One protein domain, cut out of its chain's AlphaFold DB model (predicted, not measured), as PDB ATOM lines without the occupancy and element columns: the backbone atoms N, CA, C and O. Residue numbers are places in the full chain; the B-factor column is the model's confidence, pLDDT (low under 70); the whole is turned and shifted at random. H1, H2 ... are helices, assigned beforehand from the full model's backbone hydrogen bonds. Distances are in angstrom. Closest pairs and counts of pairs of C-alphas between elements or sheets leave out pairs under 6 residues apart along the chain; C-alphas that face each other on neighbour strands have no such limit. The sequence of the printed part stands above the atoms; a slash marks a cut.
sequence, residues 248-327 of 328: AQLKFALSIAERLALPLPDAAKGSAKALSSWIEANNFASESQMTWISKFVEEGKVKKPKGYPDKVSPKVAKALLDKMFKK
ATOM      1  N   ALA A 248     124.964-147.411 299.447       84.56
ATOM      2  CA  ALA A 248     123.788-147.441 298.577       84.56
ATOM      3  C   ALA A 248     122.648-148.275 299.180       84.56
ATOM      4  O   ALA A 248     121.486-147.881 299.113       84.56
ATOM      5  N   GLN A 249     122.985-149.405 299.804       86.75
ATOM      6  CA  GLN A 249     122.020-150.279 300.465       86.75
ATOM      7  C   GLN A 249     121.402-149.603 301.696       86.75
ATOM      8  O   GLN A 249     120.191-149.676 301.876       86.75
ATOM      9  N   LEU A 250     122.205-148.884 302.489       90.38
ATOM     10  CA  LEU A 250     121.722-148.077 303.616       90.38
ATOM     11  C   LEU A 250     120.803-146.949 303.158       90.38
ATOM     12  O   LEU A 250     119.709-146.817 303.696       90.38
ATOM     13  N   LYS A 251     121.193-146.181 302.133       91.81
ATOM     14  CA  LYS A 251     120.333-145.130 301.560       91.81
ATOM     15  C   LYS A 251     118.988-145.684 301.087       91.81
ATOM     16  O   LYS A 251     117.960-145.058 301.314       91.81
ATOM     17  N   PHE A 252     118.989-146.856 300.453       91.19
ATOM     18  CA  PHE A 252     117.759-147.492 299.988       91.19
ATOM     19  C   PHE A 252     116.899-148.042 301.135       91.19
ATOM     20  O   PHE A 252     115.680-147.911 301.109       91.19
ATOM     21  N   ALA A 253     117.511-148.617 302.172       91.00
ATOM     22  CA  ALA A 253     116.780-149.036 303.365       91.00
ATOM     23  C   ALA A 253     116.157-147.838 304.098       91.00
ATOM     24  O   ALA A 253     115.000-147.907 304.502       91.00
ATOM     25  N   LEU A 254     116.891-146.727 304.216       92.00
ATOM     26  CA  LEU A 254     116.398-145.488 304.823       92.00
ATOM     27  C   LEU A 254     115.213-144.899 304.052       92.00
ATOM     28  O   LEU A 254     114.242-144.498 304.680       92.00
ATOM     29  N   SER A 255     115.232-144.914 302.715       91.00
ATOM     30  CA  SER A 255     114.086-144.422 301.937       91.00
ATOM     31  C   SER A 255     112.840-145.303 302.085       91.00
ATOM     32  O   SER A 255     111.717-144.804 302.052       91.00
ATOM     33  N   ILE A 256     113.007-146.617 302.282       88.56
ATOM     34  CA  ILE A 256     111.892-147.519 302.610       88.56
ATOM     35  C   ILE A 256     111.383-147.254 304.031       88.56
ATOM     36  O   ILE A 256     110.171-147.213 304.229       88.56
ATOM     37  N   ALA A 257     112.287-147.059 304.991       90.81
ATOM     38  CA  ALA A 257     111.965-146.764 306.387       90.81
ATOM     39  C   ALA A 257     111.143-145.474 306.505       90.81
ATOM     40  O   ALA A 257     110.085-145.471 307.127       90.81
ATOM     41  N   GLU A 258     111.582-144.416 305.822       90.00
ATOM     42  CA  GLU A 258     110.882-143.134 305.739       90.00
ATOM     43  C   GLU A 258     109.499-143.286 305.095       90.00
ATOM     44  O   GLU A 258     108.499-142.860 305.668       90.00
ATOM     45  N   ARG A 259     109.414-143.977 303.949       87.00
ATOM     46  CA  ARG A 259     108.143-144.217 303.245       87.00
ATOM     47  C   ARG A 259     107.117-144.970 304.093       87.00
ATOM     48  O   ARG A 259     105.925-144.734 303.931       87.00
ATOM     49  N   LEU A 260     107.559-145.909 304.929       87.56
ATOM     50  CA  LEU A 260     106.681-146.709 305.787       87.56
ATOM     51  C   LEU A 260     106.502-146.121 307.191       87.56
ATOM     52  O   LEU A 260     105.786-146.715 307.992       87.56
ATOM     53  N   ALA A 261     107.163-145.001 307.503       88.88
ATOM     54  CA  ALA A 261     107.260-144.456 308.855       88.88
ATOM     55  C   ALA A 261     107.704-145.505 309.903       88.88
ATOM     56  O   ALA A 261     107.250-145.495 311.046       88.88
ATOM     57  N   LEU A 262     108.599-146.422 309.514       87.44
ATOM     58  CA  LEU A 262     109.134-147.481 310.375       87.44
ATOM     59  C   LEU A 262     110.608-147.213 310.698       87.44
ATOM     60  O   LEU A 262     111.386-146.945 309.781       87.44
ATOM     61  N   PRO A 263     111.048-147.337 311.963       88.62
ATOM     62  CA  PRO A 263     112.459-147.205 312.297       88.62
ATOM     63  C   PRO A 263     113.269-148.354 311.684       88.62
ATOM     64  O   PRO A 263     112.858-149.515 311.727       88.62
ATOM     65  N   LEU A 264     114.451-148.044 311.140       89.00
ATOM     66  CA  LEU A 264     115.375-149.060 310.635       89.00
ATOM     67  C   LEU A 264     116.078-149.755 311.821       89.00
ATOM     68  O   LEU A 264     116.860-149.082 312.503       89.00
ATOM     69  N   PRO A 265     115.859-151.065 312.065       90.62
ATOM     70  CA  PRO A 265     116.413-151.748 313.232       90.62
ATOM     71  C   PRO A 265     117.942-151.770 313.220       90.62
ATOM     72  O   PRO A 265     118.554-152.000 312.175       90.62
ATOM     73  N   ASP A 266     118.577-151.619 314.381       86.62
ATOM     74  CA  ASP A 266     120.045-151.647 314.474       86.62
ATOM     75  C   ASP A 266     120.624-153.017 314.092       86.62
ATOM     76  O   ASP A 266     121.653-153.091 313.420       86.62
ATOM     77  N   ALA A 267     119.888-154.101 314.365       84.75
ATOM     78  CA  ALA A 267     120.211-155.442 313.874       84.75
ATOM     79  C   ALA A 267     120.253-155.524 312.333       84.75
ATOM     80  O   ALA A 267     121.071-156.252 311.772       84.75
ATOM     81  N   ALA A 268     119.414-154.751 311.631       84.88
ATOM     82  CA  ALA A 268     119.436-154.682 310.171       84.88
ATOM     83  C   ALA A 268     120.650-153.886 309.668       84.88
ATOM     84  O   ALA A 268     121.230-154.242 308.649       84.88
ATOM     85  N   LYS A 269     121.087-152.852 310.397       84.75
ATOM     86  CA  LYS A 269     122.291-152.064 310.065       84.75
ATOM     87  C   LYS A 269     123.595-152.837 310.304       84.75
ATOM     88  O   LYS A 269     124.610-152.493 309.706       84.75
ATOM     89  N   GLY A 270     123.567-153.878 311.138       83.19
ATOM     90  CA  GLY A 270     124.744-154.666 311.512       83.19
ATOM     91  C   GLY A 270     125.326-155.550 310.403       83.19
ATOM     92  O   GLY A 270     126.485-155.939 310.492       83.19
ATOM     93  N   SER A 271     124.572-155.869 309.341       88.88
ATOM     94  CA  SER A 271     125.122-156.611 308.198       88.88
ATOM     95  C   SER A 271     124.368-156.377 306.895       88.88
ATOM     96  O   SER A 271     123.155-156.177 306.881       88.88
ATOM     97  N   ALA A 272     125.073-156.478 305.769       85.88
ATOM     98  CA  ALA A 272     124.493-156.396 304.434       85.88
ATOM     99  C   ALA A 272     123.398-157.452 304.232       85.88
ATOM    100  O   ALA A 272     122.392-157.183 303.579       85.88
ATOM    101  N   LYS A 273     123.557-158.648 304.812       86.88
ATOM    102  CA  LYS A 273     122.546-159.709 304.735       86.88
ATOM    103  C   LYS A 273     121.280-159.328 305.506       86.88
ATOM    104  O   LYS A 273     120.197-159.380 304.931       86.88
ATOM    105  N   ALA A 274     121.417-158.897 306.760       88.75
ATOM    106  CA  ALA A 274     120.282-158.486 307.586       88.75
ATOM    107  C   ALA A 274     119.544-157.283 306.977       88.75
ATOM    108  O   ALA A 274     118.314-157.276 306.926       88.75
ATOM    109  N   LEU A 275     120.284-156.312 306.431       91.00
ATOM    110  CA  LEU A 275     119.695-155.159 305.758       91.00
ATOM    111  C   LEU A 275     118.941-155.558 304.483       91.00
ATOM    112  O   LEU A 275     117.855-155.043 304.236       91.00
ATOM    113  N   SER A 276     119.475-156.495 303.688       88.31
ATOM    114  CA  SER A 276     118.774-157.033 302.514       88.31
ATOM    115  C   SER A 276     117.489-157.758 302.896       88.31
ATOM    116  O   SER A 276     116.458-157.504 302.281       88.31
ATOM    117  N   SER A 277     117.514-158.601 303.930       88.94
ATOM    118  CA  SER A 277     116.309-159.289 304.407       88.94
ATOM    119  C   SER A 277     115.247-158.304 304.901       88.94
ATOM    120  O   SER A 277     114.065-158.478 304.607       88.94
ATOM    121  N   TRP A 278     115.652-157.231 305.588       91.75
ATOM    122  CA  TRP A 278     114.729-156.171 305.996       91.75
ATOM    123  C   TRP A 278     114.155-155.415 304.790       91.75
ATOM    124  O   TRP A 278     112.945-155.194 304.732       91.75
ATOM    125  N   ILE A 279     114.983-155.071 303.797       89.69
ATOM    126  CA  ILE A 279     114.524-154.447 302.546       89.69
ATOM    127  C   ILE A 279     113.505-155.354 301.849       89.69
ATOM    128  O   ILE A 279     112.445-154.881 301.459       89.69
ATOM    129  N   GLU A 280     113.780-156.649 301.702       86.19
ATOM    130  CA  GLU A 280     112.873-157.589 301.032       86.19
ATOM    131  C   GLU A 280     111.528-157.729 301.750       86.19
ATOM    132  O   GLU A 280     110.490-157.786 301.092       86.19
ATOM    133  N   ALA A 281     111.525-157.721 303.084       86.44
ATOM    134  CA  ALA A 281     110.298-157.800 303.874       86.44
ATOM    135  C   ALA A 281     109.421-156.538 303.767       86.44
ATOM    136  O   ALA A 281     108.200-156.637 303.894       86.44
ATOM    137  N   ASN A 282     110.030-155.372 303.522       88.50
ATOM    138  CA  ASN A 282     109.374-154.060 303.599       88.50
ATOM    139  C   ASN A 282     109.242-153.344 302.237       88.50
ATOM    140  O   ASN A 282     108.585-152.312 302.103       88.50
ATOM    141  N   ASN A 283     109.848-153.875 301.178       89.81
ATOM    142  CA  ASN A 283     109.786-153.289 299.845       89.81
ATOM    143  C   ASN A 283     108.624-153.869 299.026       89.81
ATOM    144  O   ASN A 283     108.828-154.672 298.113       89.81
ATOM    145  N   PHE A 284     107.404-153.441 299.346       89.44
ATOM    146  CA  PHE A 284     106.175-153.752 298.607       89.44
ATOM    147  C   PHE A 284     105.619-152.521 297.873       89.44
ATOM    148  O   PHE A 284     105.994-151.375 298.156       89.44
ATOM    149  N   ALA A 285     104.784-152.789 296.868       87.94
ATOM    150  CA  ALA A 285     104.138-151.806 296.007       87.94
ATOM    151  C   ALA A 285     103.320-150.787 296.816       87.94
ATOM    152  O   ALA A 285     102.853-151.087 297.912       87.94
ATOM    153  N   SER A 286     103.164-149.571 296.286       86.62
ATOM    154  CA  SER A 286     102.375-148.541 296.970       86.62
ATOM    155  C   SER A 286     100.884-148.882 296.978       86.62
ATOM    156  O   SER A 286     100.408-149.601 296.099       86.62
ATOM    157  N   GLU A 287     100.128-148.306 297.916       85.31
ATOM    158  CA  GLU A 287      98.670-148.479 297.982       85.31
ATOM    159  C   GLU A 287      97.999-148.176 296.641       85.31
ATOM    160  O   GLU A 287      97.233-148.988 296.141       85.31
ATOM    161  N   SER A 288      98.370-147.076 295.977       86.69
ATOM    162  CA  SER A 288      97.808-146.726 294.667       86.69
ATOM    163  C   SER A 288      98.092-147.783 293.594       86.69
ATOM    164  O   SER A 288      97.232-148.062 292.758       86.69
ATOM    165  N   GLN A 289      99.289-148.383 293.597       88.75
ATOM    166  CA  GLN A 289      99.610-149.483 292.684       88.75
ATOM    167  C   GLN A 289      98.766-150.719 293.003       88.75
ATOM    168  O   GLN A 289      98.274-151.375 292.087       88.75
ATOM    169  N   MET A 290      98.567-151.007 294.288       91.81
ATOM    170  CA  MET A 290      97.775-152.140 294.754       91.81
ATOM    171  C   MET A 290      96.285-151.977 294.459       91.81
ATOM    172  O   MET A 290      95.675-152.934 293.992       91.81
ATOM    173  N   THR A 291      95.724-150.773 294.581       91.50
ATOM    174  CA  THR A 291      94.344-150.465 294.174       91.50
ATOM    175  C   THR A 291      94.116-150.786 292.698       91.50
ATOM    176  O   THR A 291      93.144-151.451 292.342       91.50
ATOM    177  N   TRP A 292      95.037-150.372 291.823       92.31
ATOM    178  CA  TRP A 292      94.945-150.687 290.395       92.31
ATOM    179  C   TRP A 292      95.118-152.176 290.099       92.31
ATOM    180  O   TRP A 292      94.410-152.716 289.250       92.31
ATOM    181  N   ILE A 293      96.037-152.852 290.790       91.25
ATOM    182  CA  ILE A 293      96.245-154.295 290.626       91.25
ATOM    183  C   ILE A 293      95.002-155.069 291.071       91.25
ATOM    184  O   ILE A 293      94.546-155.919 290.313       91.25
ATOM    185  N   SER A 294      94.427-154.760 292.238       92.25
ATOM    186  CA  SER A 294      93.192-155.388 292.725       92.25
ATOM    187  C   SER A 294      92.046-155.185 291.745       92.25
ATOM    188  O   SER A 294      91.438-156.166 291.330       92.25
ATOM    189  N   LYS A 295      91.853-153.957 291.247       92.94
ATOM    190  CA  LYS A 295      90.850-153.669 290.216       92.94
ATOM    191  C   LYS A 295      91.033-154.528 288.962       92.94
ATOM    192  O   LYS A 295      90.081-155.118 288.469       92.94
ATOM    193  N   PHE A 296      92.254-154.642 288.435       92.56
ATOM    194  CA  PHE A 296      92.499-155.457 287.239       92.56
ATOM    195  C   PHE A 296      92.398-156.967 287.482       92.56
ATOM    196  O   PHE A 296      92.099-157.710 286.544       92.56
ATOM    197  N   VAL A 297      92.658-157.426 288.705       92.19
ATOM    198  CA  VAL A 297      92.465-158.824 289.112       92.19
ATOM    199  C   VAL A 297      90.972-159.141 289.241       92.19
ATOM    200  O   VAL A 297      90.540-160.174 288.735       92.19
ATOM    201  N   GLU A 298      90.182-158.253 289.847       91.44
ATOM    202  CA  GLU A 298      88.722-158.374 289.982       91.44
ATOM    203  C   GLU A 298      88.011-158.324 288.624       91.44
ATOM    204  O   GLU A 298      87.138-159.140 288.350       91.44
ATOM    205  N   GLU A 299      88.449-157.439 287.725       91.06
ATOM    206  CA  GLU A 299      87.966-157.364 286.338       91.06
ATOM    207  C   GLU A 299      88.423-158.557 285.466       91.06
ATOM    208  O   GLU A 299      88.142-158.591 284.267       91.06
ATOM    209  N   GLY A 300      89.183-159.514 286.017       87.88
ATOM    210  CA  GLY A 300      89.680-160.696 285.303       87.88
ATOM    211  C   GLY A 300      90.733-160.402 284.227       87.88
ATOM    212  O   GLY A 300      91.102-161.285 283.453       87.88
ATOM    213  N   LYS A 301      91.249-159.170 284.165       87.31
ATOM    214  CA  LYS A 301      92.203-158.723 283.137       87.31
ATOM    215  C   LYS A 301      93.625-159.212 283.393       87.31
ATOM    216  O   LYS A 301      94.414-159.313 282.451       87.31
ATOM    217  N   VAL A 302      93.976-159.504 284.648       87.56
ATOM    218  CA  VAL A 302      95.308-159.989 285.034       87.56
ATOM    219  C   VAL A 302      95.204-161.089 286.091       87.56
ATOM    220  O   VAL A 302      94.384-161.025 286.999       87.56
ATOM    221  N   LYS A 303      96.066-162.111 285.994       90.44
ATOM    222  CA  LYS A 303      96.192-163.151 287.029       90.44
ATOM    223  C   LYS A 303      96.821-162.576 288.305       90.44
ATOM    224  O   LYS A 303      97.687-161.707 288.224       90.44
ATOM    225  N   LYS A 304      96.449-163.125 289.466       91.81
ATOM    226  CA  LYS A 304      97.004-162.744 290.777       91.81
ATOM    227  C   LYS A 304      98.546-162.816 290.763       91.81
ATOM    228  O   LYS A 304      99.086-163.904 290.543       91.81
ATOM    229  N   PRO A 305      99.267-161.696 290.961       89.12
ATOM    230  CA  PRO A 305     100.726-161.701 290.986       89.12
ATOM    231  C   PRO A 305     101.265-162.312 292.286       89.12
ATOM    232  O   PRO A 305     100.592-162.335 293.316       89.12
ATOM    233  N   LYS A 306     102.516-162.788 292.256       86.38
ATOM    234  CA  LYS A 306     103.194-163.324 293.445       86.38
ATOM    235  C   LYS A 306     103.248-162.254 294.545       86.38
ATOM    236  O   LYS A 306     103.745-161.157 294.300       86.38
ATOM    237  N   GLY A 307     102.754-162.597 295.735       82.31
ATOM    238  CA  GLY A 307     102.662-161.688 296.882       82.31
ATOM    239  C   GLY A 307     101.327-160.945 297.014       82.31
ATOM    240  O   GLY A 307     101.160-160.220 297.980       82.31
ATOM    241  N   TYR A 308     100.368-161.117 296.099       88.38
ATOM    242  CA  TYR A 308      99.011-160.569 296.245       88.38
ATOM    243  C   TYR A 308      98.255-161.243 297.415       88.38
ATOM    244  O   TYR A 308      98.375-162.465 297.544       88.38
ATOM    245  N   PRO A 309      97.463-160.513 298.229       84.31
ATOM    246  CA  PRO A 309      97.040-159.121 298.048       84.31
ATOM    247  C   PRO A 309      97.921-158.053 298.703       84.31
ATOM    248  O   PRO A 309      97.674-156.891 298.434       84.31
ATOM    249  N   ASP A 310      98.957-158.397 299.477       81.00
ATOM    250  CA  ASP A 310      99.592-157.401 300.371       81.00
ATOM    251  C   ASP A 310     101.077-157.126 300.087       81.00
ATOM    252  O   ASP A 310     101.586-156.033 300.314       81.00
ATOM    253  N   LYS A 311     101.810-158.117 299.575       84.31
ATOM    254  CA  LYS A 311     103.277-158.107 299.435       84.31
ATOM    255  C   LYS A 311     103.736-158.230 297.985       84.31
ATOM    256  O   LYS A 311     104.731-158.893 297.682       84.31
ATOM    257  N   VAL A 312     103.016-157.608 297.054       87.06
ATOM    258  CA  VAL A 312     103.469-157.534 295.658       87.06
ATOM    259  C   VAL A 312     104.689-156.615 295.592       87.06
ATOM    260  O   VAL A 312     104.644-155.482 296.062       87.06
ATOM    261  N   SER A 313     105.793-157.074 295.001       88.06
ATOM    262  CA  SER A 313     107.000-156.241 294.905       88.06
ATOM    263  C   SER A 313     106.803-155.067 293.925       88.06
ATOM    264  O   SER A 313     106.156-155.245 292.886       88.06
ATOM    265  N   PRO A 314     107.413-153.884 294.159       85.94
ATOM    266  CA  PRO A 314     107.263-152.721 293.280       85.94
ATOM    267  C   PRO A 314     107.671-152.992 291.833       85.94
ATOM    268  O   PRO A 314     107.091-152.438 290.904       85.94
ATOM    269  N   LYS A 315     108.657-153.875 291.620       86.94
ATOM    270  CA  LYS A 315     109.100-154.282 290.281       86.94
ATOM    271  C   LYS A 315     108.008-155.058 289.541       86.94
ATOM    272  O   LYS A 315     107.770-154.791 288.366       86.94
ATOM    273  N   VAL A 316     107.353-155.999 290.224       88.12
ATOM    274  CA  VAL A 316     106.240-156.778 289.658       88.12
ATOM    275  C   VAL A 316     105.038-155.872 289.418       88.12
ATOM    276  O   VAL A 316     104.476-155.898 288.326       88.12
ATOM    277  N   ALA A 317     104.699-155.020 290.390       88.31
ATOM    278  CA  ALA A 317     103.607-154.062 290.269       88.31
ATOM    279  C   ALA A 317     103.810-153.102 289.091       88.31
ATOM    280  O   ALA A 317     102.933-152.979 288.241       88.31
ATOM    281  N   LYS A 318     104.993-152.486 288.974       89.62
ATOM    282  CA  LYS A 318     105.320-151.579 287.867       89.62
ATOM    283  C   LYS A 318     105.252-152.277 286.511       89.62
ATOM    284  O   LYS A 318     104.616-151.755 285.608       89.62
ATOM    285  N   ALA A 319     105.855-153.457 286.364       91.19
ATOM    286  CA  ALA A 319     105.828-154.188 285.095       91.19
ATOM    287  C   ALA A 319     104.399-154.570 284.666       91.19
ATOM    288  O   ALA A 319     104.069-154.520 283.481       91.19
ATOM    289  N   LEU A 320     103.553-154.939 285.631       90.25
ATOM    290  CA  LEU A 320     102.151-155.272 285.404       90.25
ATOM    291  C   LEU A 320     101.356-154.029 284.988       90.25
ATOM    292  O   LEU A 320     100.693-154.051 283.955       90.25
ATOM    293  N   LEU A 321     101.472-152.934 285.741       89.81
ATOM    294  CA  LEU A 321     100.769-151.684 285.454       89.81
ATOM    295  C   LEU A 321     101.241-151.045 284.144       89.81
ATOM    296  O   LEU A 321     100.400-150.671 283.334       89.81
ATOM    297  N   ASP A 322     102.547-151.008 283.865       91.25
ATOM    298  CA  ASP A 322     103.091-150.515 282.591       91.25
ATOM    299  C   ASP A 322     102.498-151.293 281.410       91.25
ATOM    300  O   ASP A 322     102.124-150.698 280.403       91.25
ATOM    301  N   LYS A 323     102.352-152.619 281.531       89.69
ATOM    302  CA  LYS A 323     101.731-153.454 280.491       89.69
ATOM    303  C   LYS A 323     100.238-153.160 280.316       89.69
ATOM    304  O   LYS A 323      99.739-153.247 279.197       89.69
ATOM    305  N   MET A 324      99.532-152.834 281.398       87.62
ATOM    306  CA  MET A 324      98.099-152.526 281.365       87.62
ATOM    307  C   MET A 324      97.814-151.121 280.832       87.62
ATOM    308  O   MET A 324      96.877-150.949 280.057       87.62
ATOM    309  N   PHE A 325      98.637-150.134 281.186       86.44
ATOM    310  CA  PHE A 325      98.464-148.747 280.754       86.44
ATOM    311  C   PHE A 325      99.070-148.449 279.380       86.44
ATOM    312  O   PHE A 325      98.545-147.588 278.685       86.44
ATOM    313  N   LYS A 326     100.103-149.181 278.936       77.12
ATOM    314  CA  LYS A 326     100.629-149.085 277.556       77.12
ATOM    315  C   LYS A 326      99.778-149.811 276.512       77.12
ATOM    316  O   LYS A 326     100.101-149.761 275.334       77.12
ATOM    317  N   LYS A 327      98.727-150.523 276.929       57.59
ATOM    318  CA  LYS A 327      97.788-151.207 276.026       57.59
ATOM    319  C   LYS A 327      96.646-150.300 275.529       57.59
ATOM    320  O   LYS A 327      95.651-150.824 275.032       57.59
TER     321      LYS A 327
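Overview. This is residues 248 to 327 of the 328 residues of the protein "DNA topoisomerase 1" of Pseudovibrio sp. W74 (UniProt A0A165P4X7). Two small helical lobes stand end to end along a rod, joined by the tight link of residues 283 to 286. In the first lobe H1 and H3 run side by side, with the four-residue H2 near their first ends; in the second H4 and H5 make a steep V, and the long loop 299 to 313 joins them. The printed part has 80 residues with five named helices, H1 to H5 in chain order, and no named strand: the class is all helix. The whole is loose, with a radius of gyration of the C-alphas of 14.6 A and spans of 44 by 21 by 21 A.

Arrangement. Begin with H1, residues 248 to 260, the longest helix by residues. It touches H3, residues 272 to 282, at a shallow tilt of 28 degrees, the same way; look at their closest C-alphas, Ala 253 and Ile 279, 5.9 A apart. H2, residues 266 to 269, touches H3 only at the corner, the closest C-alphas being those of Ala 268 and Leu 275 at 4.4 A. H1 and H2 are close but not clearly touching, with the C-alphas of Leu 250 and Lys 269 closest at 7.6 A. Farther on, H4, residues 287 to 298, touches H5, residues 314 to 325, with residues 289 to 293 alone, at a steep tilt of 57 degrees, the same way; their closest C-alphas, Gln 289 and Ala 317, are 6.5 A apart. H1, H2 and H3 are each apart from H4 and H5. Every O i to N i+4 pair is within hydrogen-bond range in H1, H3, H4 and H5; H2 is too short for such a pair.

Along the chain. Find C-alpha 248 at (123.788, -147.441, 298.577); from there H1 runs 18.6 A. H2 spans 5.0 A and H3 15.3 A. H4 starts at C-alpha 287, (98.670, -148.479, 297.982), and runs 16.2 A. H5 runs 15.8 A to C-alpha 325 at (98.464, -148.747, 280.754).

Size, cuts and confidence. The C-alphas of Gly 270 and Lys 327, the two farthest apart, are 44.7 A apart. The printed part has no cut, and H4 to H5 is the one long link. Mean pLDDT of the printed part is 88.0; look for low confidence at residue 327, the one printed residue under 70.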